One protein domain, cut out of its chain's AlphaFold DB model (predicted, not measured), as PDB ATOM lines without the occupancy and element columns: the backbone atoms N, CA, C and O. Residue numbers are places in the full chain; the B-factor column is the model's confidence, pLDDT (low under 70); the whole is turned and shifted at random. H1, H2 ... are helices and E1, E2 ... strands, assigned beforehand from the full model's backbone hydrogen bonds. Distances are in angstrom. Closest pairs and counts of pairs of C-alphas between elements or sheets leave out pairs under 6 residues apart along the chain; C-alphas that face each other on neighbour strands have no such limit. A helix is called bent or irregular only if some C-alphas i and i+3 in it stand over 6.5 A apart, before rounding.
ATOM      1  N   SER A   5     -53.812 -10.967 -17.326       77.31
ATOM      2  CA  SER A   5     -54.663  -9.873 -16.844       77.31
ATOM      3  C   SER A   5     -54.637  -8.641 -17.752       77.31
ATOM      4  O   SER A   5     -55.650  -7.966 -17.879       77.31
ATOM      5  N   ALA A   6     -53.525  -8.373 -18.450       85.69
ATOM      6  CA  ALA A   6     -53.422  -7.209 -19.332       85.69
ATOM      7  C   ALA A   6     -54.459  -7.233 -20.469       85.69
ATOM      8  O   ALA A   6     -54.888  -6.175 -20.922       85.69
ATOM      9  N   TRP A   7     -54.877  -8.426 -20.913       89.38
ATOM     10  CA  TRP A   7     -55.912  -8.594 -21.937       89.38
ATOM     11  C   TRP A   7     -57.314  -8.225 -21.448       89.38
ATOM     12  O   TRP A   7     -58.136  -7.805 -22.262       89.38
ATOM     13  N   ASP A   8     -57.577  -8.352 -20.146       89.81
ATOM     14  CA  ASP A   8     -58.865  -7.990 -19.547       89.81
ATOM     15  C   ASP A   8     -59.064  -6.462 -19.529       89.81
ATOM     16  O   ASP A   8     -60.197  -5.985 -19.584       89.81
ATOM     17  N   ASP A   9     -57.967  -5.698 -19.518       90.44
ATOM     18  CA  ASP A   9     -57.963  -4.229 -19.550       90.44
ATOM     19  C   ASP A   9     -57.981  -3.651 -20.983       90.44
ATOM     20  O   ASP A   9     -58.045  -2.429 -21.175       90.44
ATOM     21  N   VAL A  10     -57.897  -4.497 -22.017       90.69
ATOM     22  CA  VAL A  10     -57.941  -4.043 -23.414       90.69
ATOM     23  C   VAL A  10     -59.350  -3.560 -23.751       90.69
ATOM     24  O   VAL A  10     -60.332  -4.282 -23.598       90.69
ATOM     25  N   ASN A  11     -59.448  -2.327 -24.248       91.62
ATOM     26  CA  ASN A  11     -60.697  -1.762 -24.720       91.62
ATOM     27  C   ASN A  11     -60.953  -2.243 -26.152       91.62
ATOM     28  O   ASN A  11     -60.365  -1.735 -27.105       91.62
ATOM     29  N   TRP A  12     -61.843  -3.220 -26.283       90.25
ATOM     30  CA  TRP A  12     -62.227  -3.811 -27.564       90.25
ATOM     31  C   TRP A  12     -63.254  -2.985 -28.352       90.25
ATOM     32  O   TRP A  12     -63.561  -3.350 -29.482       90.25
ATOM     33  N   ASP A  13     -63.760  -1.886 -27.784       92.94
ATOM     34  CA  ASP A  13     -64.642  -0.950 -28.495       92.94
ATOM     35  C   ASP A  13     -63.857   0.049 -29.366       92.94
ATOM     36  O   ASP A  13     -64.443   0.721 -30.216       92.94
ATOM     37  N   LEU A  14     -62.538   0.167 -29.161       88.62
ATOM     38  CA  LEU A  14     -61.650   0.894 -30.071       88.62
ATOM     39  C   LEU A  14     -61.557   0.153 -31.412       88.62
ATOM     40  O   LEU A  14     -61.572  -1.078 -31.443       88.62
ATOM     41  N   ASP A  15     -61.414   0.899 -32.510       85.94
ATOM     42  CA  ASP A  15     -61.290   0.305 -33.843       85.94
ATOM     43  C   ASP A  15     -60.056  -0.603 -33.898       85.94
ATOM     44  O   ASP A  15     -58.925  -0.155 -33.678       85.94
ATOM     45  N   PHE A  16     -60.291  -1.894 -34.119       83.62
ATOM     46  CA  PHE A  16     -59.249  -2.912 -34.079       83.62
ATOM     47  C   PHE A  16     -58.184  -2.611 -35.139       83.62
ATOM     48  O   PHE A  16     -58.512  -2.212 -36.251       83.62
ATOM     49  N   GLU A  17     -56.909  -2.786 -34.782       78.25
ATOM     50  CA  GLU A  17     -55.747  -2.465 -35.636       78.25
ATOM     51  C   GLU A  17     -55.554  -0.977 -35.970       78.25
ATOM     52  O   GLU A  17     -54.623  -0.627 -36.699       78.25
ATOM     53  N   SER A  18     -56.350  -0.076 -35.386       83.62
ATOM     54  CA  SER A  18     -56.031   1.351 -35.432       83.62
ATOM     55  C   SER A  18     -54.779   1.683 -34.614       83.62
ATOM     56  O   SER A  18     -54.406   0.989 -33.660       83.62
ATOM     57  N   PHE A  19     -54.132   2.799 -34.950       85.56
ATOM     58  CA  PHE A  19     -52.990   3.298 -34.188       85.56
ATOM     59  C   PHE A  19     -53.374   3.614 -32.729       85.56
ATOM     60  O   PHE A  19     -52.621   3.287 -31.812       85.56
ATOM     61  N   GLU A  20     -54.561   4.185 -32.496       90.38
ATOM     62  CA  GLU A  20     -55.140   4.391 -31.161       90.38
ATOM     63  C   GLU A  20     -55.228   3.079 -30.374       90.38
ATOM     64  O   GLU A  20     -54.767   3.000 -29.231       90.38
ATOM     65  N   TRP A  21     -55.754   2.028 -31.008       89.00
ATOM     66  CA  TRP A  21     -55.865   0.708 -30.399       89.00
ATOM     67  C   TRP A  21     -54.487   0.126 -30.047       89.00
ATOM     68  O   TRP A  21     -54.307  -0.410 -28.955       89.00
ATOM     69  N   MET A  22     -53.472   0.303 -30.901       87.94
ATOM     70  CA  MET A  22     -52.095  -0.129 -30.613       87.94
ATOM     71  C   MET A  22     -51.472   0.604 -29.424       87.94
ATOM     72  O   MET A  22     -50.809  -0.021 -28.590       87.94
ATOM     73  N   VAL A  23     -51.665   1.925 -29.335       91.75
ATOM     74  CA  VAL A  23     -51.212   2.723 -28.185       91.75
ATOM     75  C   VAL A  23     -51.865   2.201 -26.905       91.75
ATOM     76  O   VAL A  23     -51.168   2.014 -25.904       91.75
ATOM     77  N   HIS A  24     -53.173   1.920 -26.947       93.56
ATOM     78  CA  HIS A  24     -53.921   1.348 -25.824       93.56
ATOM     79  C   HIS A  24     -53.400  -0.038 -25.424       93.56
ATOM     80  O   HIS A  24     -53.069  -0.254 -24.259       93.56
ATOM     81  N   LEU A  25     -53.242  -0.958 -26.381       91.81
ATOM     82  CA  LEU A  25     -52.734  -2.309 -26.130       91.81
ATOM     83  C   LEU A  25     -51.353  -2.274 -25.459       91.81
ATOM     84  O   LEU A  25     -51.128  -2.936 -24.442       91.81
ATOM     85  N   ALA A  26     -50.426  -1.476 -25.997       91.88
ATOM     86  CA  ALA A  26     -49.099  -1.323 -25.412       91.88
ATOM     87  C   ALA A  26     -49.161  -0.719 -23.997       91.88
ATOM     88  O   ALA A  26     -48.399  -1.147 -23.124       91.88
ATOM     89  N   ALA A  27     -50.085   0.215 -23.740       94.62
ATOM     90  CA  ALA A  27     -50.300   0.778 -22.410       94.62
ATOM     91  C   ALA A  27     -50.780  -0.280 -21.403       94.62
ATOM     92  O   ALA A  27     -50.208  -0.371 -20.317       94.62
ATOM     93  N   CYS A  28     -51.753  -1.124 -21.767       94.50
ATOM     94  CA  CYS A  28     -52.243  -2.216 -20.913       94.50
ATOM     95  C   CYS A  28     -51.112  -3.163 -20.495       94.50
ATOM     96  O   CYS A  28     -50.942  -3.451 -19.311       94.50
ATOM     97  N   PHE A  29     -50.270  -3.581 -21.444       93.44
ATOM     98  CA  PHE A  29     -49.155  -4.499 -21.178       93.44
ATOM     99  C   PHE A  29     -48.021  -3.882 -20.347       93.44
ATOM    100  O   PHE A  29     -47.242  -4.604 -19.720       93.44
ATOM    101  N   ASN A  30     -47.934  -2.552 -20.299       94.50
ATOM    102  CA  ASN A  30     -46.923  -1.820 -19.536       94.50
ATOM    103  C   ASN A  30     -47.501  -1.098 -18.305       94.50
ATOM    104  O   ASN A  30     -46.769  -0.367 -17.640       94.50
ATOM    105  N   SER A  31     -48.772  -1.323 -17.955       92.88
ATOM    106  CA  SER A  31     -49.479  -0.646 -16.853       92.88
ATOM    107  C   SER A  31     -48.868  -0.907 -15.470       92.88
ATOM    108  O   SER A  31     -48.966  -0.081 -14.564       92.88
ATOM    109  N   HIS A  32     -48.186  -2.043 -15.318       91.31
ATOM    110  CA  HIS A  32     -47.450  -2.422 -14.114       91.31
ATOM    111  C   HIS A  32     -46.219  -1.535 -13.849       91.31
ATOM    112  O   HIS A  32     -45.657  -1.566 -12.751       91.31
ATOM    113  N   LEU A  33     -45.770  -0.765 -14.846       91.31
ATOM    114  CA  LEU A  33     -44.638   0.143 -14.727       91.31
ATOM    115  C   LEU A  33     -45.094   1.518 -14.209       91.31
ATOM    116  O   LEU A  33     -46.124   2.039 -14.634       91.31
ATOM    117  N   PRO A  34     -44.305   2.176 -13.342       90.31
ATOM    118  CA  PRO A  34     -44.499   3.582 -13.018       90.31
ATOM    119  C   PRO A  34     -44.498   4.469 -14.270       90.31
ATOM    120  O   PRO A  34     -43.706   4.259 -15.191       90.31
ATOM    121  N   THR A  35     -45.302   5.535 -14.266       85.19
ATOM    122  CA  THR A  35     -45.483   6.453 -15.410       85.19
ATOM    123  C   THR A  35     -44.168   7.043 -15.942       85.19
ATOM    124  O   THR A  35     -44.040   7.349 -17.128       85.19
ATOM    125  N   ASN A  36     -43.157   7.203 -15.084       86.75
ATOM    126  CA  ASN A  36     -41.854   7.763 -15.446       86.75
ATOM    127  C   ASN A  36     -40.843   6.732 -15.980       86.75
ATOM    128  O   ASN A  36     -39.773   7.143 -16.427       86.75
ATOM    129  N   LEU A  37     -41.146   5.430 -15.948       91.69
ATOM    130  CA  LEU A  37     -40.268   4.401 -16.502       91.69
ATOM    131  C   LEU A  37     -40.540   4.162 -17.996       91.69
ATOM    132  O   LEU A  37     -41.678   4.326 -18.449       91.69
ATOM    133  N   PRO A  38     -39.508   3.791 -18.780       92.75
ATOM    134  CA  PRO A  38     -39.687   3.378 -20.166       92.75
ATOM    135  C   PRO A  38     -40.488   2.073 -20.239       92.75
ATOM    136  O   PRO A  38     -40.322   1.197 -19.393       92.75
ATOM    137  N   TRP A  39     -41.328   1.947 -21.265       94.25
ATOM    138  CA  TRP A  39     -42.038   0.705 -21.567       94.25
ATOM    139  C   TRP A  39     -41.068  -0.345 -22.105       94.25
ATOM    140  O   TRP A  39     -40.150  -0.021 -22.858       94.25
ATOM    141  N   THR A  40     -41.266  -1.596 -21.703       93.50
ATOM    142  CA  THR A  40     -40.343  -2.706 -21.997       93.50
ATOM    143  C   THR A  40     -41.044  -3.953 -22.522       93.50
ATOM    144  O   THR A  40     -40.382  -4.819 -23.089       93.50
ATOM    145  N   VAL A  41     -42.366  -4.051 -22.364       91.44
ATOM    146  CA  VAL A  41     -43.150  -5.206 -22.803       91.44
ATOM    147  C   VAL A  41     -43.802  -4.886 -24.140       91.44
ATOM    148  O   VAL A  41     -44.651  -4.001 -24.226       91.44
ATOM    149  N   TRP A  42     -43.408  -5.611 -25.182       88.81
ATOM    150  CA  TRP A  42     -44.134  -5.609 -26.447       88.81
ATOM    151  C   TRP A  42     -45.309  -6.589 -26.351       88.81
ATOM    152  O   TRP A  42     -45.078  -7.734 -25.954       88.81
ATOM    153  N   PRO A  43     -46.544  -6.178 -26.675       85.69
ATOM    154  CA  PRO A  43     -47.667  -7.098 -26.692       85.69
ATOM    155  C   PRO A  43     -47.542  -8.035 -27.903       85.69
ATOM    156  O   PRO A  43     -47.588  -7.599 -29.053       85.69
ATOM    157  N   ASP A  44     -47.356  -9.331 -27.656       74.75
ATOM    158  CA  ASP A  44     -47.375 -10.334 -28.721       74.75
ATOM    159  C   ASP A  44     -48.837 -10.592 -29.130       74.75
ATOM    160  O   ASP A  44     -49.630 -11.142 -28.364       74.75
ATOM    161  N   TRP A  45     -49.200 -10.175 -30.341       73.31
ATOM    162  CA  TRP A  45     -50.543 -10.294 -30.911       73.31
ATOM    163  C   TRP A  45     -50.472 -10.778 -32.361       73.31
ATOM    164  O   TRP A  45     -49.428 -10.699 -33.006       73.31
ATOM    165  N   SER A  46     -51.559 -11.383 -32.840       52.31
ATOM    166  CA  SER A  46     -51.515 -12.331 -33.958       52.31
ATOM    167  C   SER A  46     -51.759 -11.746 -35.352       52.31
ATOM    168  O   SER A  46     -51.899 -12.538 -36.283       52.31
ATOM    169  N   THR A  47     -51.861 -10.426 -35.521       50.06
ATOM    170  CA  THR A  47     -52.230  -9.827 -36.815       50.06
ATOM    171  C   THR A  47     -51.328  -8.672 -37.248       50.06
ATOM    172  O   THR A  47     -50.670  -8.011 -36.444       50.06
ATOM    173  N   ASP A  48     -51.263  -8.501 -38.571       50.31
ATOM    174  CA  ASP A  48     -50.387  -7.585 -39.299       50.31
ATOM    175  C   ASP A  48     -50.873  -6.129 -39.197       50.31
ATOM    176  O   ASP A  48     -51.366  -5.541 -40.157       50.31
ATOM    177  N   MET A  49     -50.676  -5.511 -38.035       53.88
ATOM    178  CA  MET A  49     -50.565  -4.050 -37.976       53.88
ATOM    179  C   MET A  49     -49.329  -3.564 -38.758       53.88
ATOM    180  O   MET A  49     -48.468  -4.395 -39.041       53.88
ATOM    181  N   PRO A  50     -49.219  -2.259 -39.108       51.66
ATOM    182  CA  PRO A  50     -48.105  -1.621 -39.815       51.66
ATOM    183  C   PRO A  50     -46.735  -2.314 -39.707       51.66
ATOM    184  O   PRO A  50     -45.872  -1.908 -38.933       51.66
ATOM    185  N   GLY A  51     -46.537  -3.332 -40.549       49.91
ATOM    186  CA  GLY A  51     -45.349  -4.171 -40.595       49.91
ATOM    187  C   GLY A  51     -45.193  -5.092 -39.382       49.91
ATOM    188  O   GLY A  51     -45.220  -4.665 -38.235       49.91
ATOM    189  N   PHE A  52     -44.911  -6.366 -39.646       59.53
ATOM    190  CA  PHE A  52     -44.238  -7.269 -38.715       59.53
ATOM    191  C   PHE A  52     -43.120  -6.518 -37.960       59.53
ATOM    192  O   PHE A  52     -42.045  -6.262 -38.515       59.53
ATOM    193  N   VAL A  53     -43.382  -6.093 -36.718       70.94
ATOM    194  CA  VAL A  53     -42.407  -5.334 -35.930       70.94
ATOM    195  C   VAL A  53     -41.340  -6.310 -35.467       70.94
ATOM    196  O   VAL A  53     -41.511  -7.030 -34.484       70.94
ATOM    197  N   VAL A  54     -40.229  -6.338 -36.198       76.25
ATOM    198  CA  VAL A  54     -39.059  -7.138 -35.829       76.25
ATOM    199  C   VAL A  54     -38.579  -6.766 -34.425       76.25
ATOM    200  O   VAL A  54     -38.658  -5.605 -34.013       76.25
ATOM    201  N   ASP A  55     -38.069  -7.750 -33.689       82.00
ATOM    202  CA  ASP A  55     -37.718  -7.612 -32.270       82.00
ATOM    203  C   ASP A  55     -36.777  -6.436 -31.996       82.00
ATOM    204  O   ASP A  55     -37.010  -5.657 -31.068       82.00
ATOM    205  N   ASP A  56     -35.795  -6.237 -32.873       81.69
ATOM    206  CA  ASP A  56     -34.820  -5.147 -32.793       81.69
ATOM    207  C   ASP A  56     -35.464  -3.751 -32.894       81.69
ATOM    208  O   ASP A  56     -34.904  -2.759 -32.428       81.69
ATOM    209  N   HIS A  57     -36.660  -3.651 -33.479       80.06
ATOM    210  CA  HIS A  57     -37.377  -2.391 -33.669       80.06
ATOM    211  C   HIS A  57     -38.384  -2.092 -32.554       80.06
ATOM    212  O   HIS A  57     -38.763  -0.923 -32.399       80.06
ATOM    213  N   ARG A  58     -38.782  -3.101 -31.762       85.06
ATOM    214  CA  ARG A  58     -39.761  -2.976 -30.666       85.06
ATOM    215  C   ARG A  58     -39.418  -1.849 -29.676       85.06
ATOM    216  O   ARG A  58     -40.332  -1.103 -29.328       85.06
ATOM    217  N   PRO A  59     -38.150  -1.618 -29.259       87.75
ATOM    218  CA  PRO A  59     -37.832  -0.519 -28.342       87.75
ATOM    219  C   PRO A  59     -38.169   0.872 -28.902       87.75
ATOM    220  O   PRO A  59     -38.649   1.737 -28.170       87.75
ATOM    221  N   GLY A  60     -37.952   1.086 -30.206       84.62
ATOM    222  CA  GLY A  60     -38.304   2.341 -30.878       84.62
ATOM    223  C   GLY A  60     -39.813   2.574 -30.880       84.62
ATOM    224  O   GLY A  60     -40.272   3.666 -30.547       84.62
ATOM    225  N   TRP A  61     -40.587   1.528 -31.174       86.56
ATOM    226  CA  TRP A  61     -42.047   1.585 -31.124       86.56
ATOM    227  C   TRP A  61     -42.573   1.841 -29.715       86.56
ATOM    228  O   TRP A  61     -43.353   2.768 -29.527       86.56
ATOM    229  N   LEU A  62     -42.102   1.102 -28.707       90.81
ATOM    230  CA  LEU A  62     -42.511   1.320 -27.315       90.81
ATOM    231  C   LEU A  62     -42.210   2.746 -26.845       90.81
ATOM    232  O   LEU A  62     -43.016   3.335 -26.125       90.81
ATOM    233  N   SER A  63     -41.091   3.327 -27.284       90.31
ATOM    234  CA  SER A  63     -40.760   4.727 -27.007       90.31
ATOM    235  C   SER A  63     -41.787   5.695 -27.611       90.31
ATOM    236  O   SER A  63     -42.281   6.578 -26.905       90.31
ATOM    237  N   ALA A  64     -42.159   5.510 -28.883       89.38
ATOM    238  CA  ALA A  64     -43.164   6.340 -29.549       89.38
ATOM    239  C   ALA A  64     -44.566   6.176 -28.946       89.38
ATOM    240  O   ALA A  64     -45.199   7.172 -28.610       89.38
ATOM    241  N   LEU A  65     -45.033   4.940 -28.746       91.75
ATOM    242  CA  LEU A  65     -46.358   4.663 -28.180       91.75
ATOM    243  C   LEU A  65     -46.482   5.221 -26.761       91.75
ATOM    244  O   LEU A  65     -47.475   5.866 -26.430       91.75
ATOM    245  N   ARG A  66     -45.433   5.064 -25.945       94.44
ATOM    246  CA  ARG A  66     -45.381   5.670 -24.613       94.44
ATOM    247  C   ARG A  66     -45.438   7.190 -24.690       94.44
ATOM    248  O   ARG A  66     -46.110   7.811 -23.869       94.44
ATOM    249  N   LEU A  67     -44.711   7.802 -25.628       93.94
ATOM    250  CA  LEU A  67     -44.731   9.253 -25.813       93.94
ATOM    251  C   LEU A  67     -46.146   9.737 -26.144       93.94
ATOM    252  O   LEU A  67     -46.613  10.669 -25.497       93.94
ATOM    253  N   VAL A  68     -46.836   9.074 -27.074       94.38
ATOM    254  CA  VAL A  68     -48.233   9.381 -27.422       94.38
ATOM    255  C   VAL A  68     -49.150   9.222 -26.210       94.38
ATOM    256  O   VAL A  68     -49.923  10.123 -25.912       94.38
ATOM    257  N   HIS A  69     -49.022   8.120 -25.468       94.81
ATOM    258  CA  HIS A  69     -49.884   7.826 -24.324       94.81
ATOM    259  C   HIS A  69     -49.693   8.787 -23.143       94.81
ATOM    260  O   HIS A  69     -50.640   9.101 -22.427       94.81
ATOM    261  N   THR A  70     -48.455   9.216 -22.884       94.25
ATOM    262  CA  THR A  70     -48.120   9.929 -21.638       94.25
ATOM    263  C   THR A  70     -48.001  11.437 -21.801       94.25
ATOM    264  O   THR A  70     -48.045  12.162 -20.804       94.25
ATOM    265  N   HIS A  71     -47.808  11.940 -23.022       94.94
ATOM    266  CA  HIS A  71     -47.547  13.355 -23.222       94.94
ATOM    267  C   HIS A  71     -48.859  14.159 -23.280       94.94
ATOM    268  O   HIS A  71     -49.658  13.958 -24.186       94.94
ATOM    269  N   PRO A  72     -49.068  15.164 -22.405       94.75
ATOM    270  CA  PRO A  72     -50.362  15.846 -22.258       94.75
ATOM    271  C   PRO A  72     -50.768  16.722 -23.454       94.75
ATOM    272  O   PRO A  72     -51.875  17.245 -23.488       94.75
ATOM    273  N   ARG A  73     -49.849  16.936 -24.401       95.62
ATOM    274  CA  ARG A  73     -50.078  17.694 -25.641       95.62
ATOM    275  C   ARG A  73     -50.120  16.807 -26.889       95.62
ATOM    276  O   ARG A  73     -49.957  17.315 -27.990       95.62
ATOM    277  N   ILE A  74     -50.220  15.492 -26.715       95.19
ATOM    278  CA  ILE A  74     -50.422  14.555 -27.816       95.19
ATOM    279  C   ILE A  74     -51.757  13.860 -27.572       95.19
ATOM    280  O   ILE A  74     -52.006  13.358 -26.481       95.19
ATOM    281  N   ALA A  75     -52.607  13.861 -28.588       94.38
ATOM    282  CA  ALA A  75     -53.856  13.125 -28.621       94.38
ATOM    283  C   ALA A  75     -53.838  12.170 -29.817       94.38
ATOM    284  O   ALA A  75     -53.191  12.436 -30.830       94.38
ATOM    285  N   VAL A  76     -54.543  11.053 -29.691       92.00
ATOM    286  CA  VAL A  76     -54.678  10.044 -30.740       92.00
ATOM    287  C   VAL A  76     -56.152   9.675 -30.864       92.00
ATOM    288  O   VAL A  76     -56.826   9.533 -29.848       92.00
ATOM    289  N   ALA A  77     -56.642   9.580 -32.098       90.81
ATOM    290  CA  ALA A  77     -57.996   9.137 -32.411       90.81
ATOM    291  C   ALA A  77     -57.975   8.358 -33.734       90.81
ATOM    292  O   ALA A  77     -57.574   8.896 -34.771       90.81
ATOM    293  N   GLY A  78     -58.369   7.085 -33.701       87.19
ATOM    294  CA  GLY A  78     -58.207   6.165 -34.823       87.19
ATOM    295  C   GLY A  78     -56.750   6.110 -35.298       87.19
ATOM    296  O   GLY A  78     -55.864   5.675 -34.567       87.19
ATOM    297  N   ASN A  79     -56.497   6.574 -36.524       84.88
ATOM    298  CA  ASN A  79     -55.162   6.594 -37.141       84.88
ATOM    299  C   ASN A  79     -54.521   7.988 -37.204       84.88
ATOM    300  O   ASN A  79     -53.460   8.153 -37.803       84.88
ATOM    301  N   SER A  80     -55.149   8.993 -36.596       85.50
ATOM    302  CA  SER A  80     -54.653  10.367 -36.591       85.50
ATOM    303  C   SER A  80     -54.009  10.693 -35.248       85.50
ATOM    304  O   SER A  80     -54.585  10.430 -34.189       85.50
ATOM    305  N   ILE A  81     -52.824  11.307 -35.292       89.19
ATOM    306  CA  ILE A  81     -52.151  11.829 -34.100       89.19
ATOM    307  C   ILE A  81     -52.189  13.352 -34.157       89.19
ATOM    308  O   ILE A  81     -51.663  13.962 -35.085       89.19
ATOM    309  N   THR A  82     -52.774  13.979 -33.145       91.25
ATOM    310  CA  THR A  82     -52.778  15.434 -32.989       91.25
ATOM    311  C   THR A  82     -51.729  15.832 -31.962       91.25
ATOM    312  O   THR A  82     -51.714  15.325 -30.842       91.25
ATOM    313  N   VAL A  83     -50.855  16.763 -32.327       91.94
ATOM    314  CA  VAL A  83     -49.835  17.323 -31.439       91.94
ATOM    315  C   VAL A  83     -50.070  18.816 -31.279       91.94
ATOM    316  O   VAL A  83     -50.100  19.557 -32.260       91.94
ATOM    317  N   THR A  84     -50.183  19.267 -30.036       91.25
ATOM    318  CA  THR A  84     -50.251  20.686 -29.687       91.25
ATOM    319  C   THR A  84     -48.856  21.177 -29.300       91.25
ATOM    320  O   THR A  84     -48.239  20.691 -28.345       91.25
ATOM    321  N   ASP A  85     -48.318  22.153 -30.029       86.56
ATOM    322  CA  ASP A  85     -47.002  22.703 -29.699       86.56
ATOM    323  C   ASP A  85     -47.025  23.568 -28.429       86.56
ATOM    324  O   ASP A  85     -48.036  23.718 -27.739       86.56
ATOM    325  N   SER A  86     -45.868  24.108 -28.047       82.75
ATOM    326  CA  SER A  86     -45.733  24.952 -26.850       82.75
ATOM    327  C   SER A  86     -46.535  26.255 -26.914       82.75
ATOM    328  O   SER A  86     -46.664  26.933 -25.896       82.75
ATOM    329  N   ARG A  87     -47.080  26.599 -28.082       79.50
ATOM    330  CA  ARG A  87     -47.838  27.824 -28.346       79.50
ATOM    331  C   ARG A  87     -49.329  27.569 -28.517       79.50
ATOM    332  O   ARG A  87     -50.077  28.513 -28.749       79.50
ATOM    333  N   GLY A  88     -49.764  26.318 -28.377       83.94
ATOM    334  CA  GLY A  88     -51.163  25.946 -28.545       83.94
ATOM    335  C   GLY A  88     -51.567  25.709 -29.998       83.94
ATOM    336  O   GLY A  88     -52.756  25.568 -30.261       83.94
ATOM    337  N   THR A  89     -50.624  25.670 -30.947       83.69
ATOM    338  CA  THR A  89     -50.939  25.315 -32.335       83.69
ATOM    339  C   THR A  89     -51.084  23.805 -32.443       83.69
ATOM    340  O   THR A  89     -50.138  23.068 -32.156       83.69
ATOM    341  N   GLU A  90     -52.260  23.352 -32.864       87.62
ATOM    342  CA  GLU A  90     -52.524  21.949 -33.168       87.62
ATOM    343  C   GLU A  90     -51.998  21.598 -34.557       87.62
ATOM    344  O   GLU A  90     -52.154  22.361 -35.511       87.62
ATOM    345  N   ARG A  91     -51.360  20.435 -34.660       85.31
ATOM    346  CA  ARG A  91     -50.886  19.852 -35.913       85.31
ATOM    347  C   ARG A  91     -51.306  18.402 -35.964       85.31
ATOM    348  O   ARG A  91     -51.201  17.699 -34.960       85.31
ATOM    349  N   VAL A  92     -51.753  17.959 -37.128       84.06
ATOM    350  CA  VAL A  92     -52.151  16.571 -37.344       84.06
ATOM    351  C   VAL A  92     -51.039  15.861 -38.097       84.06
ATOM    352  O   VAL A  92     -50.476  16.399 -39.052       84.06
ATOM    353  N   LEU A  93     -50.703  14.674 -37.612       81.81
ATOM    354  CA  LEU A  93     -49.876  13.704 -38.296       81.81
ATOM    355  C   LEU A  93     -50.788  12.622 -38.859       81.81
ATOM    356  O   LEU A  93     -51.520  11.960 -38.115       81.81
ATOM    357  N   GLU A  94     -50.713  12.462 -40.174       72.06
ATOM    358  CA  GLU A  94     -51.330  11.365 -40.909       72.06
ATOM    359  C   GLU A  94     -50.220  10.438 -41.417       72.06
ATOM    360  O   GLU A  94     -49.219  10.896 -41.984       72.06
ATOM    361  N   ASP A  95     -50.375   9.136 -41.170       64.31
ATOM    362  CA  ASP A  95     -49.505   8.112 -41.745       64.31
ATOM    363  C   ASP A  95     -49.940   7.855 -43.190       64.31
ATOM    364  O   ASP A  95     -51.080   7.466 -43.448       64.31
ATOM    365  N   VAL A  96     -49.049   8.133 -44.140       52.78
ATOM    366  CA  VAL A  96     -49.369   8.079 -45.575       52.78
ATOM    367  C   VAL A  96     -48.981   6.740 -46.178       52.78
ATOM    368  O   VAL A  96     -49.624   6.293 -47.127       52.78
ATOM    369  N   ASP A  97     -47.961   6.092 -45.614       52.09
ATOM    370  CA  ASP A  97     -47.506   4.766 -46.013       52.09
ATOM    371  C   ASP A  97     -46.451   4.234 -45.025       52.09
ATOM    372  O   ASP A  97     -45.320   4.728 -44.944       52.09
ATOM    373  N   VAL A  98     -46.806   3.147 -44.339       48.12
ATOM    374  CA  VAL A  98     -45.940   2.399 -43.416       48.12
ATOM    375  C   VAL A  98     -44.626   1.972 -44.081       48.12
ATOM    376  O   VAL A  98     -43.577   1.943 -43.435       48.12
ATOM    377  N   SER A  99     -44.666   1.644 -45.379       47.62
ATOM    378  CA  SER A  99     -43.498   1.172 -46.125       47.62
ATOM    379  C   SER A  99     -42.538   2.303 -46.492       47.62
ATOM    380  O   SER A  99     -41.330   2.079 -46.561       47.62
ATOM    381  N   SER A 100     -43.058   3.524 -46.642       48.72
ATOM    382  CA  SER A 100     -42.268   4.697 -47.011       48.72
ATOM    383  C   SER A 100     -41.623   5.383 -45.804       48.72
ATOM    384  O   SER A 100     -40.683   6.146 -45.980       48.72
ATOM    385  N   ARG A 101     -42.065   5.091 -44.568       58.31
ATOM    386  CA  ARG A 101     -41.604   5.769 -43.333       58.31
ATOM    387  C   ARG A 101     -41.755   7.291 -43.424       58.31
ATOM    388  O   ARG A 101     -40.913   8.040 -42.925       58.31
ATOM    389  N   TRP A 102     -42.788   7.742 -44.131       59.22
ATOM    390  CA  TRP A 102     -43.035   9.149 -44.414       59.22
ATOM    391  C   TRP A 102     -44.310   9.582 -43.709       59.22
ATOM    392  O   TRP A 102     -45.377   9.007 -43.908       59.22
ATOM    393  N   TRP A 103     -44.184  10.622 -42.896       65.25
ATOM    394  CA  TRP A 103     -45.306  11.236 -42.202       65.25
ATOM    395  C   TRP A 103     -45.630  12.558 -42.860       65.25
ATOM    396  O   TRP A 103     -44.715  13.300 -43.209       65.25
ATOM    397  N   HIS A 104     -46.913  12.866 -43.001       68.81
ATOM    398  CA  HIS A 104     -47.338  14.207 -43.374       68.81
ATOM    399  C   HIS A 104     -47.602  15.000 -42.101       68.81
ATOM    400  O   HIS A 104     -48.420  14.603 -41.274       68.81
ATOM    401  N   VAL A 105     -46.898  16.120 -41.944       69.81
ATOM    402  CA  VAL A 105     -47.153  17.081 -40.867       69.81
ATOM    403  C   VAL A 105     -47.596  18.391 -41.478       69.81
ATOM    404  O   VAL A 105     -46.778  19.036 -42.132       69.81
ATOM    405  N   ASP A 106     -48.838  18.787 -41.187       69.56
ATOM    406  CA  ASP A 106     -49.328  20.126 -41.500       69.56
ATOM    407  C   ASP A 106     -48.623  21.167 -40.628       69.56
ATOM    408  O   ASP A 106     -48.834  21.274 -39.416       69.56
ATOM    409  N   VAL A 107     -47.718  21.924 -41.245       68.31
ATOM    410  CA  VAL A 107     -46.978  23.003 -40.575       68.31
ATOM    411  C   VAL A 107     -47.860  24.249 -40.408       68.31
ATOM    412  O   VAL A 107     -47.537  25.099 -39.574       68.31
ATOM    413  N   CYS A 108     -48.966  24.326 -41.163       60.06
ATOM    414  CA  CYS A 108     -50.053  25.303 -41.106       60.06
ATOM    415  C   CYS A 108     -49.565  26.729 -40.832       60.06
ATOM    416  O   CYS A 108     -49.858  27.328 -39.796       60.06
ATOM    417  N   SER A 109     -48.751  27.265 -41.745       54.34
ATOM    418  CA  SER A 109     -48.089  28.558 -41.525       54.34
ATOM    419  C   SER A 109     -48.763  29.752 -42.200       54.34
ATOM    420  O   SER A 109     -48.285  30.865 -42.015       54.34
ATOM    421  N   GLU A 110     -49.810  29.572 -43.020       58.16
ATOM    422  CA  GLU A 110     -50.252  30.618 -43.970       58.16
ATOM    423  C   GLU A 110     -49.053  31.266 -44.711       58.16
ATOM    424  O   GLU A 110     -49.063  32.454 -45.033       58.16
ATOM    425  N   TRP A 111     -47.986  30.487 -44.943       55.94
ATOM    426  CA  TRP A 111     -46.699  30.906 -45.512       55.94
ATOM    427  C   TRP A 111     -45.844  31.867 -44.663       55.94
ATOM    428  O   TRP A 111     -44.802  32.323 -45.136       55.94
ATOM    429  N   ASN A 112     -46.217  32.145 -43.411       67.00
ATOM    430  CA  ASN A 112     -45.487  33.028 -42.503       67.00
ATOM    431  C   ASN A 112     -45.014  32.277 -41.254       67.00
ATOM    432  O   ASN A 112     -45.771  32.028 -40.315       67.00
ATOM    433  N   VAL A 113     -43.717  31.970 -41.207       81.56
ATOM    434  CA  VAL A 113     -43.084  31.451 -39.986       81.56
ATOM    435  C   VAL A 113     -43.257  32.484 -38.860       81.56
ATOM    436  O   VAL A 113     -42.914  33.654 -39.064       81.56
ATOM    437  N   PRO A 114     -43.757  32.098 -37.668       85.69
ATOM    438  CA  PRO A 114     -43.961  33.042 -36.572       85.69
ATOM    439  C   PRO A 114     -42.679  33.810 -36.221       85.69
ATOM    440  O   PRO A 114     -41.606  33.217 -36.126       85.69
ATOM    441  N   LEU A 115     -42.776  35.124 -35.989       88.44
ATOM    442  CA  LEU A 115     -41.604  36.005 -35.829       88.44
ATOM    443  C   LEU A 115     -40.656  35.586 -34.697       88.44
ATOM    444  O   LEU A 115     -39.445  35.748 -34.808       88.44
ATOM    445  N   GLU A 116     -41.192  35.028 -33.619       88.69
ATOM    446  CA  GLU A 116     -40.403  34.476 -32.513       88.69
ATOM    447  C   GLU A 116     -39.578  33.245 -32.923       88.69
ATOM    448  O   GLU A 116     -38.449  33.076 -32.468       88.69
ATOM    449  N   VAL A 117     -40.102  32.421 -33.837       89.69
ATOM    450  CA  VAL A 117     -39.373  31.291 -34.422       89.69
ATOM    451  C   VAL A 117     -38.311  31.813 -35.372       89.69
ATOM    452  O   VAL A 117     -37.179  31.359 -35.293       89.69
ATOM    453  N   VAL A 118     -38.629  32.811 -36.203       90.00
ATOM    454  CA  VAL A 118     -37.630  33.478 -37.056       90.00
ATOM    455  C   VAL A 118     -36.475  34.006 -36.204       90.00
ATOM    456  O   VAL A 118     -35.323  33.738 -36.518       90.00
ATOM    457  N   ALA A 119     -36.770  34.680 -35.089       92.44
ATOM    458  CA  ALA A 119     -35.751  35.179 -34.169       92.44
ATOM    459  C   ALA A 119     -34.920  34.047 -33.536       92.44
ATOM    460  O   ALA A 119     -33.702  34.178 -33.411       92.44
ATOM    461  N   ALA A 120     -35.549  32.927 -33.166       93.19
ATOM    462  CA  ALA A 120     -34.845  31.754 -32.651       93.19
ATOM    463  C   ALA A 120     -33.938  31.103 -33.714       93.19
ATOM    464  O   ALA A 120     -32.807  30.718 -33.410       93.19
ATOM    465  N   LEU A 121     -34.396  31.022 -34.967       91.75
ATOM    466  CA  LEU A 121     -33.612  30.521 -36.097       91.75
ATOM    467  C   LEU A 121     -32.452  31.467 -36.435       91.75
ATOM    468  O   LEU A 121     -31.328  31.001 -36.604       91.75
ATOM    469  N   ASP A 122     -32.690  32.781 -36.455       93.31
ATOM    470  CA  ASP A 122     -31.658  33.806 -36.651       93.31
ATOM    471  C   ASP A 122     -30.585  33.728 -35.555       93.31
ATOM    472  O   ASP A 122     -29.392  33.823 -35.845       93.31
ATOM    473  N   ALA A 123     -30.984  33.512 -34.297       95.12
ATOM    474  CA  ALA A 123     -30.051  33.345 -33.185       95.12
ATOM    475  C   ALA A 123     -29.195  32.072 -33.318       95.12
ATOM    476  O   ALA A 123     -28.040  32.064 -32.893       95.12
ATOM    477  N   ARG A 124     -29.749  31.003 -33.906       93.25
ATOM    478  CA  ARG A 124     -29.071  29.708 -34.061       93.25
ATOM    479  C   ARG A 124     -28.175  29.635 -35.298       93.25
ATOM    480  O   ARG A 124     -27.095  29.056 -35.217       93.25
ATOM    481  N   HIS A 125     -28.618  30.197 -36.421       91.38
ATOM    482  CA  HIS A 125     -27.996  30.010 -37.742       91.38
ATOM    483  C   HIS A 125     -27.471  31.307 -38.370       91.38
ATOM    484  O   HIS A 125     -26.867  31.273 -39.440       91.38
ATOM    485  N   GLY A 126     -27.676  32.445 -37.707       91.25
ATOM    486  CA  GLY A 126     -27.441  33.776 -38.259       91.25
ATOM    487  C   GLY A 126     -28.637  34.280 -39.082       91.25
ATOM    488  O   GLY A 126     -29.432  33.473 -39.562       91.25
ATOM    489  N   PRO A 127     -28.791  35.604 -39.275       90.31
ATOM    490  CA  PRO A 127     -29.934  36.155 -39.997       90.31
ATOM    491  C   PRO A 127     -30.052  35.615 -41.425       90.31
ATOM    492  O   PRO A 127     -29.108  35.727 -42.211       90.31
ATOM    493  N   SER A 128     -31.219  35.073 -41.785       87.69
ATOM    494  CA  SER A 128     -31.459  34.566 -43.140       87.69
ATOM    495  C   SER A 128     -32.878  34.849 -43.630       87.69
ATOM    496  O   SER A 128     -33.839  34.620 -42.892       87.69
ATOM    497  N   PRO A 129     -33.058  35.281 -44.894       85.12
ATOM    498  CA  PRO A 129     -34.389  35.392 -45.477       85.12
ATOM    499  C   PRO A 129     -35.164  34.067 -45.442       85.12
ATOM    500  O   PRO A 129     -36.381  34.085 -45.261       85.12
ATOM    501  N   SER A 130     -34.480  32.922 -45.579       84.31
ATOM    502  CA  SER A 130     -35.123  31.603 -45.654       84.31
ATOM    503  C   SER A 130     -35.877  31.214 -44.381       84.31
ATOM    504  O   SER A 130     -36.845  30.467 -44.457       84.31
ATOM    505  N   HIS A 131     -35.526  31.784 -43.222       87.88
ATOM    506  CA  HIS A 131     -36.213  31.520 -41.952       87.88
ATOM    507  C   HIS A 131     -37.683  31.943 -41.943       87.88
ATOM    508  O   HIS A 131     -38.421  31.562 -41.042       87.88
ATOM    509  N   ARG A 132     -38.110  32.748 -42.921       85.00
ATOM    510  CA  ARG A 132     -39.468  33.295 -43.014       85.00
ATOM    511  C   ARG A 132     -40.382  32.497 -43.936       85.00
ATOM    512  O   ARG A 132     -41.537  32.874 -44.081       85.00
ATOM    513  N   PHE A 133     -39.877  31.441 -44.570       80.44
ATOM    514  CA  PHE A 133     -40.575  30.747 -45.643       80.44
ATOM    515  C   PHE A 133     -40.488  29.236 -45.482       80.44
ATOM    516  O   PHE A 133     -39.404  28.674 -45.347       80.44
ATOM    517  N   VAL A 134     -41.643  28.590 -45.579       77.69
ATOM    518  CA  VAL A 134     -41.765  27.142 -45.727       77.69
ATOM    519  C   VAL A 134     -42.325  26.886 -47.126       77.69
ATOM    520  O   VAL A 134     -43.336  27.495 -47.479       77.69
ATOM    521  N   PRO A 135     -41.689  26.045 -47.956       70.12
ATOM    522  CA  PRO A 135     -42.262  25.691 -49.247       70.12
ATOM    523  C   PRO A 135     -43.620  24.991 -49.089       70.12
ATOM    524  O   PRO A 135     -43.755  24.129 -48.233       70.12
ATOM    525  N   GLY A 136     -44.601  25.286 -49.946       61.09
ATOM    526  CA  GLY A 136     -45.960  24.724 -49.833       61.09
ATOM    527  C   GLY A 136     -46.035  23.192 -49.866       61.09
ATOM    528  O   GLY A 136     -46.829  22.601 -49.155       61.09
ATOM    529  N   GLN A 137     -45.161  22.504 -50.612       56.06
ATOM    530  CA  GLN A 137     -45.096  21.026 -50.567       56.06
ATOM    531  C   GLN A 137     -44.435  20.496 -49.280       56.06
ATOM    532  O   GLN A 137     -44.517  19.308 -49.005       56.06
ATOM    533  N   MET A 138     -43.797  21.368 -48.491       54.41
ATOM    534  CA  MET A 138     -43.320  21.097 -47.131       54.41
ATOM    535  C   MET A 138     -44.356  21.508 -46.067       54.41
ATOM    536  O   MET A 138     -44.080  21.362 -44.882       54.41
ATOM    537  N   GLU A 139     -45.554  21.980 -46.450       51.97
ATOM    538  CA  GLU A 139     -46.729  21.935 -45.559       51.97
ATOM    539  C   GLU A 139     -47.124  20.484 -45.269       51.97
ATOM    540  O   GLU A 139     -47.888  20.242 -44.357       51.97
ATOM    541  N   GLN A 140     -46.563  19.516 -45.996       52.09
ATOM    542  CA  GLN A 140     -46.499  18.108 -45.629       52.09
ATOM    543  C   GLN A 140     -45.013  17.753 -45.510       52.09
ATOM    544  O   GLN A 140     -44.383  17.326 -46.476       52.09
ATOM    545  N   ILE A 141     -44.386  18.020 -44.356       55.12
ATOM    546  CA  ILE A 141     -42.963  17.676 -44.199       55.12
ATOM    547  C   ILE A 141     -42.841  16.156 -44.156       55.12
ATOM    548  O   ILE A 141     -43.234  15.569 -43.154       55.12
ATOM    549  N   CYS A 142     -42.199  15.548 -45.159       54.78
ATOM    550  CA  CYS A 142     -41.682  14.186 -45.041       54.78
ATOM    551  C   CYS A 142     -40.595  14.166 -43.964       54.78
ATOM    552  O   CYS A 142     -39.413  14.377 -44.234       54.78
ATOM    553  N   LEU A 143     -40.986  13.925 -42.717       59.22
ATOM    554  CA  LEU A 143     -40.055  13.722 -41.613       59.22
ATOM    555  C   LEU A 143     -39.550  12.275 -41.620       59.22
ATOM    556  O   LEU A 143     -39.605  11.589 -40.609       59.22
ATOM    557  N   GLY A 144     -39.097  11.807 -42.782       51.47
ATOM    558  CA  GLY A 144     -38.564  10.467 -42.948       51.47
ATOM    559  C   GLY A 144     -37.235  10.294 -42.226       51.47
ATOM    560  O   GLY A 144     -36.486  11.245 -41.989       51.47
ATOM    561  N   VAL A 145     -36.946   9.050 -41.870       56.41
ATOM    562  CA  VAL A 145     -35.597   8.640 -41.504       56.41
ATOM    563  C   VAL A 145     -35.006   7.950 -42.725       56.41
ATOM    564  O   VAL A 145     -35.370   6.810 -43.006       56.41
ATOM    565  N   ASP A 146     -34.114   8.645 -43.435       53.91
ATOM    566  CA  ASP A 146     -33.382   8.142 -44.614       53.91
ATOM    567  C   ASP A 146     -32.292   7.123 -44.216       53.91
ATOM    568  O   ASP A 146     -31.129   7.216 -44.609       53.91
ATOM    569  N   ASP A 147     -32.655   6.169 -43.365       62.31
ATOM    570  CA  ASP A 147     -31.814   5.057 -42.949       62.31
ATOM    571  C   ASP A 147     -32.703   3.840 -42.696       62.31
ATOM    572  O   ASP A 147     -33.429   3.761 -41.698       62.31
ATOM    573  N   ASP A 148     -32.623   2.868 -43.601       58.12
ATOM    574  CA  ASP A 148     -33.357   1.610 -43.499       58.12
ATOM    575  C   ASP A 148     -33.025   0.837 -42.211       58.12
ATOM    576  O   ASP A 148     -33.861   0.056 -41.746       58.12
ATOM    577  N   ALA A 149     -31.866   1.101 -41.589       60.69
ATOM    578  CA  ALA A 149     -31.447   0.503 -40.323       60.69
ATOM    579  C   ALA A 149     -32.106   1.133 -39.082       60.69
ATOM    580  O   ALA A 149     -32.071   0.535 -38.004       60.69
ATOM    581  N   LEU A 150     -32.706   2.322 -39.193       64.38
ATOM    582  CA  LEU A 150     -33.406   2.959 -38.077       64.38
ATOM    583  C   LEU A 150     -34.850   2.441 -37.978       64.38
ATOM    584  O   LEU A 150     -35.592   2.416 -38.954       64.38
ATOM    585  N   SER A 151     -35.269   2.030 -36.777       71.38
ATOM    586  CA  SER A 151     -36.641   1.562 -36.515       71.38
ATOM    587  C   SER A 151     -37.678   2.642 -36.856       71.38
ATOM    588  O   SER A 151     -37.535   3.789 -36.425       71.38
ATOM    589  N   TYR A 152     -38.764   2.260 -37.543       75.06
ATOM    590  CA  TYR A 152     -39.916   3.135 -37.822       75.06
ATOM    591  C   TYR A 152     -40.399   3.850 -36.553       75.06
ATOM    592  O   TYR A 152     -40.571   5.067 -36.549       75.06
ATOM    593  N   GLY A 153     -40.540   3.114 -35.445       78.38
ATOM    594  CA  GLY A 153     -40.993   3.681 -34.176       78.38
ATOM    595  C   GLY A 153     -40.053   4.761 -33.631       78.38
ATOM    596  O   GLY A 153     -40.509   5.757 -33.076       78.38
ATOM    597  N   LEU A 154     -38.740   4.632 -33.845       79.12
ATOM    598  CA  LEU A 154     -37.797   5.683 -33.460       79.12
ATOM    599  C   LEU A 154     -37.967   6.937 -34.329       79.12
ATOM    600  O   LEU A 154     -37.946   8.046 -33.797       79.12
ATOM    601  N   GLY A 155     -38.180   6.763 -35.637       79.44
ATOM    602  CA  GLY A 155     -38.512   7.862 -36.544       79.44
ATOM    603  C   GLY A 155     -39.767   8.607 -36.095       79.44
ATOM    604  O   GLY A 155     -39.710   9.817 -35.880       79.44
ATOM    605  N   LEU A 156     -40.847   7.873 -35.812       81.88
ATOM    606  CA  LEU A 156     -42.094   8.442 -35.303       81.88
ATOM    607  C   LEU A 156     -41.874   9.229 -34.002       81.88
ATOM    608  O   LEU A 156     -42.352  10.354 -33.870       81.88
ATOM    609  N   ALA A 157     -41.098   8.697 -33.052       85.19
ATOM    610  CA  ALA A 157     -40.787   9.417 -31.817       85.19
ATOM    611  C   ALA A 157     -40.068  10.751 -32.096       85.19
ATOM    612  O   ALA A 157     -40.403  11.773 -31.496       85.19
ATOM    613  N   VAL A 158     -39.111  10.769 -33.029       83.12
ATOM    614  CA  VAL A 158     -38.395  11.991 -33.438       83.12
ATOM    615  C   VAL A 158     -39.340  12.993 -34.102       83.12
ATOM    616  O   VAL A 158     -39.225  14.198 -33.853       83.12
ATOM    617  N   VAL A 159     -40.278  12.521 -34.922       83.81
ATOM    618  CA  VAL A 159     -41.303  13.361 -35.553       83.81
ATOM    619  C   VAL A 159     -42.187  14.017 -34.502       83.81
ATOM    620  O   VAL A 159     -42.287  15.243 -34.474       83.81
ATOM    621  N   LEU A 160     -42.746  13.229 -33.584       88.62
ATOM    622  CA  LEU A 160     -43.608  13.723 -32.508       88.62
ATOM    623  C   LEU A 160     -42.880  14.743 -31.625       88.62
ATOM    624  O   LEU A 160     -43.423  15.803 -31.320       88.62
ATOM    625  N   GLN A 161     -41.618  14.477 -31.273       89.12
ATOM    626  CA  GLN A 161     -40.782  15.434 -30.538       89.12
ATOM    627  C   GLN A 161     -40.539  16.719 -31.337       89.12
ATOM    628  O   GLN A 161     -40.574  17.810 -30.774       89.12
ATOM    629  N   SER A 162     -40.340  16.608 -32.654       86.94
ATOM    630  CA  SER A 162     -40.197  17.778 -33.529       86.94
ATOM    631  C   SER A 162     -41.493  18.594 -33.565       86.94
ATOM    632  O   SER A 162     -41.431  19.812 -33.504       86.94
ATOM    633  N   MET A 163     -42.668  17.959 -33.608       87.31
ATOM    634  CA  MET A 163     -43.963  18.657 -33.597       87.31
ATOM    635  C   MET A 163     -44.245  19.377 -32.268       87.31
ATOM    636  O   MET A 163     -44.891  20.426 -32.267       87.31
ATOM    637  N   LEU A 164     -43.748  18.843 -31.146       91.00
ATOM    638  CA  LEU A 164     -43.875  19.446 -29.814       91.00
ATOM    639  C   LEU A 164     -43.048  20.727 -29.634       91.00
ATOM    640  O   LEU A 164     -43.403  21.566 -28.791       91.00
ATOM    641  N   ASP A 165     -41.965  20.863 -30.401       89.12
ATOM    642  CA  ASP A 165     -41.079  22.022 -30.436       89.12
ATOM    643  C   ASP A 165     -41.184  22.725 -31.794       89.12
ATOM    644  O   ASP A 165     -40.515  22.380 -32.771       89.12
ATOM    645  N   GLY A 166     -42.007  23.774 -31.841       84.31
ATOM    646  CA  GLY A 166     -42.210  24.550 -33.060       84.31
ATOM    647  C   GLY A 166     -40.906  25.075 -33.671       84.31
ATOM    648  O   GLY A 166     -40.796  25.109 -34.892       84.31
ATOM    649  N   VAL A 167     -39.894  25.431 -32.870       88.88
ATOM    650  CA  VAL A 167     -38.610  25.897 -33.416       88.88
ATOM    651  C   VAL A 167     -37.913  24.762 -34.153       88.88
ATOM    652  O   VAL A 167     -37.453  24.983 -35.267       88.88
ATOM    653  N   VAL A 168     -37.876  23.553 -33.590       88.81
ATOM    654  CA  VAL A 168     -37.281  22.373 -34.247       88.81
ATOM    655  C   VAL A 168     -38.046  21.988 -35.514       88.81
ATOM    656  O   VAL A 168     -37.423  21.672 -36.529       88.81
ATOM    657  N   LEU A 169     -39.381  22.047 -35.492       85.62
ATOM    658  CA  LEU A 169     -40.195  21.777 -36.678       85.62
ATOM    659  C   LEU A 169     -39.877  22.760 -37.812       85.62
ATOM    660  O   LEU A 169     -39.561  22.343 -38.928       85.62
ATOM    661  N   PHE A 170     -39.911  24.062 -37.523       85.94
ATOM    662  CA  PHE A 170     -39.621  25.104 -38.509       85.94
ATOM    663  C   PHE A 170     -38.145  25.128 -38.919       85.94
ATOM    664  O   PHE A 170     -37.832  25.465 -40.059       85.94
ATOM    665  N   ASP A 171     -37.229  24.726 -38.040       87.56
ATOM    666  CA  ASP A 171     -35.818  24.529 -38.370       87.56
ATOM    667  C   ASP A 171     -35.652  23.473 -39.468       87.56
ATOM    668  O   ASP A 171     -34.870  23.664 -40.390       87.56
ATOM    669  N   LYS A 172     -36.433  22.391 -39.445       83.19
ATOM    670  CA  LYS A 172     -36.436  21.422 -40.549       83.19
ATOM    671  C   LYS A 172     -37.142  21.981 -41.785       83.19
ATOM    672  O   LYS A 172     -36.589  21.937 -42.880       83.19
ATOM    673  N   ALA A 173     -38.327  22.563 -41.605       82.12
ATOM    674  CA  ALA A 173     -39.169  23.039 -42.704       82.12
ATOM    675  C   ALA A 173     -38.498  24.131 -43.562       82.12
ATOM    676  O   ALA A 173     -38.624  24.142 -44.784       82.12
ATOM    677  N   THR A 174     -37.763  25.045 -42.921       83.56
ATOM    678  CA  THR A 174     -37.129  26.213 -43.569       83.56
ATOM    679  C   THR A 174     -35.731  25.924 -44.130       83.56
ATOM    680  O   THR A 174     -35.078  26.822 -44.667       83.56
ATOM    681  N   ASP A 175     -35.219  24.697 -43.989       83.94
ATOM    682  CA  ASP A 175     -33.939  24.296 -44.591       83.94
ATOM    683  C   ASP A 175     -34.096  23.914 -46.080       83.94
ATOM    684  O   ASP A 175     -33.133  23.926 -46.855       83.94
TER     685      ASP A 175
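What this domain is: This is residues 5 to 175 of the 218 residues of an uncharacterized protein of Candidatus Poseidoniales archaeon (UniProt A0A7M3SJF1). An elongated body has a small, twisted four-stranded sheet in its middle part, a wall with helix H5 running along one face. At one end of the body H1 stands up from the sheet over the strand E1 and meets H2, with the long unnamed stretches of residues 5 to 18 and 31 to 54 near that end, while at the other end H3 and H4 make a small helical head that meets the short helix H6, which follows H5 at a corner. The printed part has 171 residues, with six named helices and four named strands in the order H1, H2, E1, E2, E3, E4, H3, H4, H5, H6; the antiparallel sheet runs E1, E2, E3, E4. The class is mixed, helices and strands, with 85 of the 171 printed residues in named elements, under half. The whole is compact by its radius of gyration of the C-alphas, 17.3 A, and spans 56 by 30 by 26 A.

How they stand to each other: H1, residues 19 to 30, touches H2, residues 55 to 70, about perpendicular at 81 degrees, with its residues 22 to 27 alone; the closest C-alphas, of Val 23 and Leu 65, are 5.2 A apart. The sheet follows as a meander, each strand the antiparallel neighbour of the one before: E1, residues 74 to 77, E2, residues 80 to 84, E3, residues 90 to 97, and E4, residues 102 to 105. E1 and E2 form a hairpin, with N 75 and O 82 within hydrogen-bond range at 2.8 A. In the hairpin of E2 and E3, N 83 and O 91 are 2.8 A apart, and in that of E3 and E4, N 104 and O 94 are 3.2 A apart, both within hydrogen-bond range. The sheet is only just strongly twisted, its C-alphas lying up to 4.2 A off its best plane. H1 is on the sheet over E1, at a height over the sheet of 12.4 A, and stands up from it at 53 degrees; the C-alphas of Glu 20 and Ala 77 are the closest, 5.7 A apart. H2 only grazes the sheet, with residues 67 to 69. H3, residues 115 to 125, touches H4, residues 129 to 132, where the closest C-alphas, of Val 118 and His 131, are 5.5 A apart. H5, residues 152 to 164, is on the same face of the sheet as H1, in two layers, helices on one face of a sheet. Its height over the sheet is 8.8 A, and it lies over E3 and, only just, E2, with 3 C-alphas falling on E2; it runs along the strands, at 19 degrees to E3 on the local plane. H5 touches H2 at a shallow tilt of 26 degrees, the same way, with the C-alphas of Trp 61 and Gly 153 closest at 3.8 A. H6, residues 166 to 173, and H5 only just touch, and only at the corner, with 3 pairs of C-alphas within 8 A, the closest those of Ser 162 and Leu 169 at 5.1 A. H6 touches H3 at a steep tilt of 65 degrees, the C-alphas of Val 117 and Val 167 being closest at 5.5 A. H3 and H5 are apart. Every O i to N i+4 pair is within hydrogen-bond range in H1, H3, H5 and H6, and 10 of 12 are in H2; H4 is too short for such a pair.

Where its parts are: H1 begins at C-alpha 19, (-52.990, 3.298, -34.188), and is 16.7 A long. H2 is 23.0 A long and irregular, C-alphas 56 and 59 being 7.1 A apart. E3 is the longest strand, 22.0 A, and H5 measures 18.6 A from C-alpha 152 at (-39.916, 3.135, -37.822). H6 ends at C-alpha 173, (-39.169, 23.039, -42.704).

The domain as a whole: The C-alphas of Ser 5 and Pro 129 are the two farthest apart, 57.3 A. The printed part has no cut, and the links from H1 to H2, 24 residues, and from H4 to H5, 19 residues, are long. The mean pLDDT of the printed part is 80.2, and it is under 70 in residues 46 to 52, 95 to 112 and 136 to 150.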